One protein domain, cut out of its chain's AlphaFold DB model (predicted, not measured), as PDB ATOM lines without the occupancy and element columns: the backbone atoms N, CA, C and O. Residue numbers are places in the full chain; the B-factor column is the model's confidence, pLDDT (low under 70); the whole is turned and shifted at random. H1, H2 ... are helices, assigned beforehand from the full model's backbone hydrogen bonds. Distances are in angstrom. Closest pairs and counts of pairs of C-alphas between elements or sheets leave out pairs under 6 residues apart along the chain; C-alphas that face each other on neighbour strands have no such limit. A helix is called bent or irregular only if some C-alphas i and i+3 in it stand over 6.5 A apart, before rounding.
ATOM      1  N   LEU A   2     158.766 219.613 251.270       42.56
ATOM      2  CA  LEU A   2     159.739 218.931 250.412       42.56
ATOM      3  C   LEU A   2     159.471 219.351 248.966       42.56
ATOM      4  O   LEU A   2     158.402 219.049 248.435       42.56
ATOM      5  N   ASN A   3     160.424 220.057 248.357       42.78
ATOM      6  CA  ASN A   3     160.398 220.377 246.935       42.78
ATOM      7  C   ASN A   3     160.428 219.066 246.147       42.78
ATOM      8  O   ASN A   3     161.477 218.452 245.967       42.78
ATOM      9  N   LYS A   4     159.247 218.614 245.717       50.31
ATOM     10  CA  LYS A   4     159.090 217.544 244.735       50.31
ATOM     11  C   LYS A   4     159.647 218.071 243.420       50.31
ATOM     12  O   LYS A   4     158.982 218.828 242.721       50.31
ATOM     13  N   ILE A   5     160.882 217.699 243.109       50.62
ATOM     14  CA  ILE A   5     161.442 217.914 241.780       50.62
ATOM     15  C   ILE A   5     160.785 216.857 240.891       50.62
ATOM     16  O   ILE A   5     161.107 215.674 240.967       50.62
ATOM     17  N   ILE A   6     159.782 217.280 240.126       47.28
ATOM     18  CA  ILE A   6     159.149 216.447 239.106       47.28
ATOM     19  C   ILE A   6     160.126 216.432 237.935       47.28
ATOM     20  O   ILE A   6     160.286 217.429 237.240       47.28
ATOM     21  N   ILE A   7     160.850 215.327 237.793       52.91
ATOM     22  CA  ILE A   7     161.795 215.128 236.699       52.91
ATOM     23  C   ILE A   7     161.087 214.333 235.606       52.91
ATOM     24  O   ILE A   7     160.727 213.173 235.805       52.91
ATOM     25  N   GLU A   8     160.875 214.981 234.463       56.44
ATOM     26  CA  GLU A   8     160.127 214.441 233.322       56.44
ATOM     27  C   GLU A   8     161.043 213.757 232.291       56.44
ATOM     28  O   GLU A   8     160.583 212.900 231.539       56.44
ATOM     29  N   ASN A   9     162.350 214.059 232.297       64.00
ATOM     30  CA  ASN A   9     163.285 213.646 231.245       64.00
ATOM     31  C   ASN A   9     164.456 212.805 231.782       64.00
ATOM     32  O   ASN A   9     165.051 213.121 232.811       64.00
ATOM     33  N   GLU A  10     164.843 211.762 231.040       67.56
ATOM     34  CA  GLU A  10     166.021 210.914 231.311       67.56
ATOM     35  C   GLU A  10     167.295 211.744 231.561       67.56
ATOM     36  O   GLU A  10     168.099 211.436 232.440       67.56
ATOM     37  N   GLU A  11     167.424 212.863 230.852       73.94
ATOM     38  CA  GLU A  11     168.540 213.802 230.955       73.94
ATOM     39  C   GLU A  11     168.641 214.477 232.331       73.94
ATOM     40  O   GLU A  11     169.738 214.652 232.864       73.94
ATOM     41  N   GLN A  12     167.505 214.799 232.951       76.00
ATOM     42  CA  GLN A  12     167.463 215.411 234.279       76.00
ATOM     43  C   GLN A  12     167.846 214.400 235.370       76.00
ATOM     44  O   GLN A  12     168.547 214.758 236.317       76.00
ATOM     45  N   LEU A  13     167.462 213.123 235.219       77.31
ATOM     46  CA  LEU A  13     167.908 212.053 236.120       77.31
ATOM     47  C   LEU A  13     169.425 211.849 236.009       77.31
ATOM     48  O   LEU A  13     170.105 211.697 237.022       77.31
ATOM     49  N   ILE A  14     169.963 211.874 234.788       79.81
ATOM     50  CA  ILE A  14     171.405 211.765 234.551       79.81
ATOM     51  C   ILE A  14     172.154 212.940 235.190       79.81
ATOM     52  O   ILE A  14     173.178 212.709 235.833       79.81
ATOM     53  N   SER A  15     171.660 214.176 235.048       83.19
ATOM     54  CA  SER A  15     172.253 215.350 235.706       83.19
ATOM     55  C   SER A  15     172.237 215.200 237.226       83.19
ATOM     56  O   SER A  15     173.281 215.299 237.858       83.19
ATOM     57  N   TYR A  16     171.094 214.826 237.804       84.31
ATOM     58  CA  TYR A  16     170.962 214.634 239.248       84.31
ATOM     59  C   TYR A  16     171.911 213.559 239.798       84.31
ATOM     60  O   TYR A  16     172.542 213.746 240.836       84.31
ATOM     61  N   LEU A  17     172.050 212.427 239.099       84.69
ATOM     62  CA  LEU A  17     172.986 211.376 239.502       84.69
ATOM     63  C   LEU A  17     174.446 211.836 239.406       84.69
ATOM     64  O   LEU A  17     175.261 211.431 240.235       84.69
ATOM     65  N   LYS A  18     174.788 212.682 238.426       86.88
ATOM     66  CA  LYS A  18     176.123 213.289 238.326       86.88
ATOM     67  C   LYS A  18     176.382 214.244 239.491       86.88
ATOM     68  O   LYS A  18     177.415 214.106 240.142       86.88
ATOM     69  N   ASP A  19     175.418 215.102 239.810       86.00
ATOM     70  CA  ASP A  19     175.506 216.049 240.926       86.00
ATOM     71  C   ASP A  19     175.630 215.317 242.274       86.00
ATOM     72  O   ASP A  19     176.429 215.697 243.130       86.00
ATOM     73  N   ALA A  20     174.905 214.206 242.452       82.50
ATOM     74  CA  ALA A  20     175.012 213.357 243.638       82.50
ATOM     75  C   ALA A  20     176.405 212.713 243.772       82.50
ATOM     76  O   ALA A  20     176.969 212.661 244.864       82.50
ATOM     77  N   VAL A  21     176.995 212.247 242.665       86.31
ATOM     78  CA  VAL A  21     178.363 211.701 242.658       86.31
ATOM     79  C   VAL A  21     179.394 212.781 242.986       86.31
ATOM     80  O   VAL A  21     180.370 212.499 243.681       86.31
ATOM     81  N   GLU A  22     179.195 214.003 242.500       84.62
ATOM     82  CA  GLU A  22     180.063 215.137 242.811       84.62
ATOM     83  C   GLU A  22     179.941 215.562 244.281       84.62
ATOM     84  O   GLU A  22     180.954 215.774 244.946       84.62
ATOM     85  N   ALA A  23     178.729 215.575 244.839       81.56
ATOM     86  CA  ALA A  23     178.499 215.854 246.256       81.56
ATOM     87  C   ALA A  23     179.200 214.842 247.179       81.56
ATOM     88  O   ALA A  23     179.866 215.249 248.133       81.56
ATOM     89  N   ILE A  24     179.138 213.547 246.849       82.38
ATOM     90  CA  ILE A  24     179.826 212.474 247.592       82.38
ATOM     91  C   ILE A  24     181.350 212.668 247.589       82.38
ATOM     92  O   ILE A  24     182.019 212.347 248.568       82.38
ATOM     93  N   LYS A  25     181.915 213.169 246.484       78.00
ATOM     94  CA  LYS A  25     183.366 213.368 246.347       78.00
ATOM     95  C   LYS A  25     183.869 214.636 247.034       78.00
ATOM     96  O   LYS A  25     185.029 214.662 247.434       78.00
ATOM     97  N   THR A  26     183.028 215.663 247.138       76.88
ATOM     98  CA  THR A  26     183.474 217.020 247.493       76.88
ATOM     99  C   THR A  26     182.962 217.502 248.851       76.88
ATOM    100  O   THR A  26     183.655 218.269 249.511       76.88
ATOM    101  N   LYS A  27     181.753 217.104 249.278       61.53
ATOM    102  CA  LYS A  27     181.041 217.748 250.403       61.53
ATOM    103  C   LYS A  27     180.788 216.855 251.619       61.53
ATOM    104  O   LYS A  27     180.589 217.393 252.703       61.53
ATOM    105  N   GLU A  28     180.766 215.532 251.472       65.12
ATOM    106  CA  GLU A  28     180.371 214.633 252.567       65.12
ATOM    107  C   GLU A  28     181.554 214.086 253.374       65.12
ATOM    108  O   GLU A  28     182.611 213.757 252.836       65.12
ATOM    109  N   ASN A  29     181.351 213.939 254.689       75.62
ATOM    110  CA  ASN A  29     182.315 213.297 255.574       75.62
ATOM    111  C   ASN A  29     182.360 211.778 255.275       75.62
ATOM    112  O   ASN A  29     181.335 211.096 255.414       75.62
ATOM    113  N   PRO A  30     183.524 211.212 254.899       75.00
ATOM    114  CA  PRO A  30     183.646 209.810 254.496       75.00
ATOM    115  C   PRO A  30     183.210 208.809 255.577       75.00
ATOM    116  O   PRO A  30     182.829 207.680 255.253       75.00
ATOM    117  N   GLU A  31     183.242 209.183 256.855       77.25
ATOM    118  CA  GLU A  31     182.851 208.296 257.956       77.25
ATOM    119  C   GLU A  31     181.342 208.023 257.990       77.25
ATOM    120  O   GLU A  31     180.905 206.881 258.182       77.25
ATOM    121  N   GLU A  32     180.532 209.049 257.735       79.19
ATOM    122  CA  GLU A  32     179.076 208.944 257.755       79.19
ATOM    123  C   GLU A  32     178.567 208.105 256.573       79.19
ATOM    124  O   GLU A  32     177.776 207.170 256.750       79.19
ATOM    125  N   LEU A  33     179.115 208.333 255.378       79.44
ATOM    126  CA  LEU A  33     178.763 207.561 254.189       79.44
ATOM    127  C   LEU A  33     179.131 206.077 254.342       79.44
ATOM    128  O   LEU A  33     178.373 205.182 253.947       79.44
ATOM    129  N   ASN A  34     180.271 205.787 254.973       86.12
ATOM    130  CA  ASN A  34     180.686 204.414 255.250       86.12
ATOM    131  C   ASN A  34     179.775 203.714 256.269       86.12
ATOM    132  O   ASN A  34     179.507 202.514 256.122       86.12
ATOM    133  N   LYS A  35     179.230 204.443 257.253       89.94
ATOM    134  CA  LYS A  35     178.229 203.914 258.191       89.94
ATOM    135  C   LYS A  35     176.976 203.444 257.448       89.94
ATOM    136  O   LYS A  35     176.574 202.288 257.616       89.94
ATOM    137  N   TYR A  36     176.410 204.279 256.574       88.12
ATOM    138  CA  TYR A  36     175.230 203.919 255.778       88.12
ATOM    139  C   TYR A  36     175.523 202.805 254.770       88.12
ATOM    140  O   TYR A  36     174.747 201.855 254.649       88.12
ATOM    141  N   ARG A  37     176.693 202.833 254.120       89.25
ATOM    142  CA  ARG A  37     177.153 201.760 253.225       89.25
ATOM    143  C   ARG A  37     177.218 200.413 253.942       89.25
ATOM    144  O   ARG A  37     176.818 199.394 253.375       89.25
ATOM    145  N   ARG A  38     177.715 200.381 255.182       92.31
ATOM    146  CA  ARG A  38     177.804 199.152 255.986       92.31
ATOM    147  C   ARG A  38     176.421 198.607 256.331       92.31
ATOM    148  O   ARG A  38     176.197 197.410 256.163       92.31
ATOM    149  N   ILE A  39     175.503 199.475 256.751       92.81
ATOM    150  CA  ILE A  39     174.116 199.098 257.058       92.81
ATOM    151  C   ILE A  39     173.441 198.528 255.807       92.81
ATOM    152  O   ILE A  39     172.931 197.412 255.840       92.81
ATOM    153  N   PHE A  40     173.543 199.220 254.670       92.81
ATOM    154  CA  PHE A  40     172.957 198.764 253.410       92.81
ATOM    155  C   PHE A  40     173.499 197.399 252.969       92.81
ATOM    156  O   PHE A  40     172.738 196.520 252.572       92.81
ATOM    157  N   LYS A  41     174.816 197.173 253.083       90.88
ATOM    158  CA  LYS A  41     175.429 195.886 252.725       90.88
ATOM    159  C   LYS A  41     175.013 194.737 253.645       90.88
ATOM    160  O   LYS A  41     174.995 193.606 253.162       90.88
ATOM    161  N   LYS A  42     174.734 195.019 254.924       94.69
ATOM    162  CA  LYS A  42     174.272 194.034 255.915       94.69
ATOM    163  C   LYS A  42     172.811 193.651 255.678       94.69
ATOM    164  O   LYS A  42     172.475 192.480 255.791       94.69
ATOM    165  N   THR A  43     171.971 194.624 255.331       94.44
ATOM    166  CA  THR A  43     170.530 194.413 255.140       94.44
ATOM    167  C   THR A  43     170.189 193.882 253.748       94.44
ATOM    168  O   THR A  43     169.268 193.084 253.608       94.44
ATOM    169  N   VAL A  44     170.917 194.305 252.707       94.44
ATOM    170  CA  VAL A  44     170.576 193.988 251.312       94.44
ATOM    171  C   VAL A  44     171.539 192.948 250.716       94.44
ATOM    172  O   VAL A  44     172.748 193.225 250.605       94.44
ATOM    173  N   PRO A  45     171.022 191.784 250.256       95.38
ATOM    174  CA  PRO A  45     171.803 190.766 249.554       95.38
ATOM    175  C   PRO A  45     172.530 191.325 248.331       95.38
ATOM    176  O   PRO A  45     172.019 192.220 247.657       95.38
ATOM    177  N   LEU A  46     173.706 190.775 248.004       92.50
ATOM    178  CA  LEU A  46     174.557 191.271 246.912       92.50
ATOM    179  C   LEU A  46     173.803 191.392 245.578       92.50
ATOM    180  O   LEU A  46     173.954 192.397 244.887       92.50
ATOM    181  N   THR A  47     172.963 190.408 245.261       94.94
ATOM    182  CA  THR A  47     172.173 190.339 244.022       94.94
ATOM    183  C   THR A  47     171.066 191.395 243.944       94.94
ATOM    184  O   THR A  47     170.652 191.765 242.850       94.94
ATOM    185  N   MET A  48     170.619 191.934 245.084       94.62
ATOM    186  CA  MET A  48     169.461 192.834 245.166       94.62
ATOM    187  C   MET A  48     169.835 194.311 245.274       94.62
ATOM    188  O   MET A  48     168.981 195.172 245.085       94.62
ATOM    189  N   ARG A  49     171.102 194.643 245.538       93.62
ATOM    190  CA  ARG A  49     171.537 196.032 245.780       93.62
ATOM    191  C   ARG A  49     171.196 196.984 244.636       93.62
ATOM    192  O   ARG A  49     170.765 198.103 244.892       93.62
ATOM    193  N   SER A  50     171.350 196.530 243.394       91.19
ATOM    194  CA  SER A  50     171.008 197.325 242.209       91.19
ATOM    195  C   SER A  50     169.497 197.555 242.086       91.19
ATOM    196  O   SER A  50     169.068 198.686 241.874       91.19
ATOM    197  N   TYR A  51     168.687 196.517 242.307       92.44
ATOM    198  CA  TYR A  51     167.227 196.622 242.270       92.44
ATOM    199  C   TYR A  51     166.675 197.501 243.392       92.44
ATOM    200  O   TYR A  51     165.772 198.297 243.161       92.44
ATOM    201  N   VAL A  52     167.251 197.408 244.593       92.75
ATOM    202  CA  VAL A  52     166.876 198.272 245.717       92.75
ATOM    203  C   VAL A  52     167.241 199.728 245.426       92.75
ATOM    204  O   VAL A  52     166.421 200.604 245.668       92.75
ATOM    205  N   ALA A  53     168.413 200.006 244.844       89.25
ATOM    206  CA  ALA A  53     168.761 201.363 244.419       89.25
ATOM    207  C   ALA A  53     167.763 201.910 243.380       89.25
ATOM    208  O   ALA A  53     167.270 203.024 243.532       89.25
ATOM    209  N   ALA A  54     167.394 201.104 242.378       86.50
ATOM    210  CA  ALA A  54     166.376 201.474 241.395       86.50
ATOM    211  C   ALA A  54     165.002 201.733 242.043       86.50
ATOM    212  O   ALA A  54     164.306 202.676 241.668       86.50
ATOM    213  N   TYR A  55     164.622 200.933 243.042       87.06
ATOM    214  CA  TYR A  55     163.385 201.117 243.797       87.06
ATOM    215  C   TYR A  55     163.394 202.406 244.627       87.06
ATOM    216  O   TYR A  55     162.406 203.134 244.626       87.06
ATOM    217  N   LEU A  56     164.509 202.727 245.288       86.31
ATOM    218  CA  LEU A  56     164.665 203.971 246.048       86.31
ATOM    219  C   LEU A  56     164.598 205.201 245.140       86.31
ATOM    220  O   LEU A  56     163.918 206.165 245.479       86.31
ATOM    221  N   ILE A  57     165.228 205.143 243.962       83.94
ATOM    222  CA  ILE A  57     165.110 206.187 242.935       83.94
ATOM    223  C   ILE A  57     163.641 206.325 242.514       83.94
ATOM    224  O   ILE A  57     163.080 207.413 242.573       83.94
ATOM    225  N   LYS A  58     162.957 205.219 242.202       79.38
ATOM    226  CA  LYS A  58     161.524 205.237 241.870       79.38
ATOM    227  C   LYS A  58     160.666 205.853 242.988       79.38
ATOM    228  O   LYS A  58     159.751 206.622 242.701       79.38
ATOM    229  N   GLN A  59     160.940 205.524 244.252       75.94
ATOM    230  CA  GLN A  59     160.183 206.005 245.413       75.94
ATOM    231  C   GLN A  59     160.450 207.479 245.736       75.94
ATOM    232  O   GLN A  59     159.537 208.176 246.172       75.94
ATOM    233  N   ALA A  60     161.659 207.978 245.471       75.62
ATOM    234  CA  ALA A  60     162.032 209.379 245.664       75.62
ATOM    235  C   ALA A  60     161.324 210.353 244.693       75.62
ATOM    236  O   ALA A  60     161.628 211.542 244.680       75.62
ATOM    237  N   GLY A  61     160.346 209.876 243.914       64.50
ATOM    238  CA  GLY A  61     159.554 210.690 242.995       64.50
ATOM    239  C   GLY A  61     160.109 210.733 241.575       64.50
ATOM    240  O   GLY A  61     159.555 211.441 240.742       64.50
ATOM    241  N   PHE A  62     161.138 209.939 241.263       60.75
ATOM    242  CA  PHE A  62     161.630 209.756 239.896       60.75
ATOM    243  C   PHE A  62     160.740 208.743 239.156       60.75
ATOM    244  O   PHE A  62     161.160 207.648 238.775       60.75
ATOM    245  N   THR A  63     159.453 209.066 239.011       51.28
ATOM    246  CA  THR A  63     158.487 208.239 238.284       51.28
ATOM    247  C   THR A  63     158.503 208.618 236.808       51.28
ATOM    248  O   THR A  63     157.659 209.380 236.344       51.28
ATOM    249  N   GLY A  64     159.452 208.067 236.052       50.12
ATOM    250  CA  GLY A  64     159.318 208.021 234.599       50.12
ATOM    251  C   GLY A  64     158.071 207.210 234.248       50.12
ATOM    252  O   GLY A  64     157.940 206.054 234.660       50.12
ATOM    253  N   SER A  65     157.129 207.821 233.531       47.19
ATOM    254  CA  SER A  65     155.968 207.130 232.974       47.19
ATOM    255  C   SER A  65     156.431 205.874 232.226       47.19
ATOM    256  O   SER A  65     157.335 205.933 231.389       47.19
TER     257      SER A  65
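What this domain is: This is residues 2 to 65 of the 225 residues of the protein "DbpA RNA-binding protein" of Treponema pedis str. T A4 (UniProt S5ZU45). Three helices follow one another end to end as three sides of an open, U-like frame: H1 makes one arm, H2 crosses the far end, and H3 folds back as the other arm. The middle of the frame is empty, no helix touches another, and the unnamed ends, residues 2 to 9 and 60 to 65, lie at the open side. The printed part has 64 residues with three named helices, H1, H2 and H3 in that order, and no named strand; its class is all helix. The whole is loose, with a radius of gyration of the C-alphas of 13.5 A, and its C-alphas span 33 by 29 by 21 A along the three main axes.

How they stand to each other: Going along from residue 2, you first meet H1, residues 10 to 26. A tight link of 3 residues leads from it to H2, residues 30 to 43. H1 and H2 are apart, but only just: their closest C-alphas are 8.3 A from each other. Past H2, a tight link of 2 residues leads to H3, residues 46 to 59. H2 and H3 are close but not clearly touching, with 1 pair of C-alphas within 8 A; look at Lys 41 and Arg 49, whose C-alphas are the closest, at 8.0 A. The lines of H2 and H3 are about perpendicular at 71 degrees, only just beyond a steep tilt, and their centres are 15.3 A apart. H1 and H3 are apart. In the backbones of H1 and H2 every O i to N i+4 pair is within hydrogen-bond range, while in H3 it is 8 of 10. H3 is irregular: C-alphas 47 and 50 are 7.3 A apart, where about 5 A is found in a regular helix, and its line is a rough one.

Where its parts are: Find C-alpha 10 at (166.021, 210.914, 231.311); from there H1 runs 24.6 A to C-alpha 26 at (183.474, 217.020, 247.493). H1 is the longest helix, with 17 residues. Next look at Pro 30, where H2 begins; it runs 20.2 A to Thr 43. H3 begins at Leu 46 and runs 20.6 A to Gln 59, whose C-alpha is at (160.183, 206.005, 245.413).

The domain as a whole: The C-alphas of Glu 31 and Ser 65 are the two farthest apart, at 36.7 A, while those of Leu 2 and Ser 65, the first and last printed, are 21.4 A apart. Residues 17 to 23 of H1, residues 25 to 32 and residues 34 to 39 of H2 stand free. The printed part has no cut, and neither link between helices is long. The mean pLDDT of the printed part is 77.9; the model's confidence is low, under 70, at residues 2 to 10, 27 to 28 and 61 to 65.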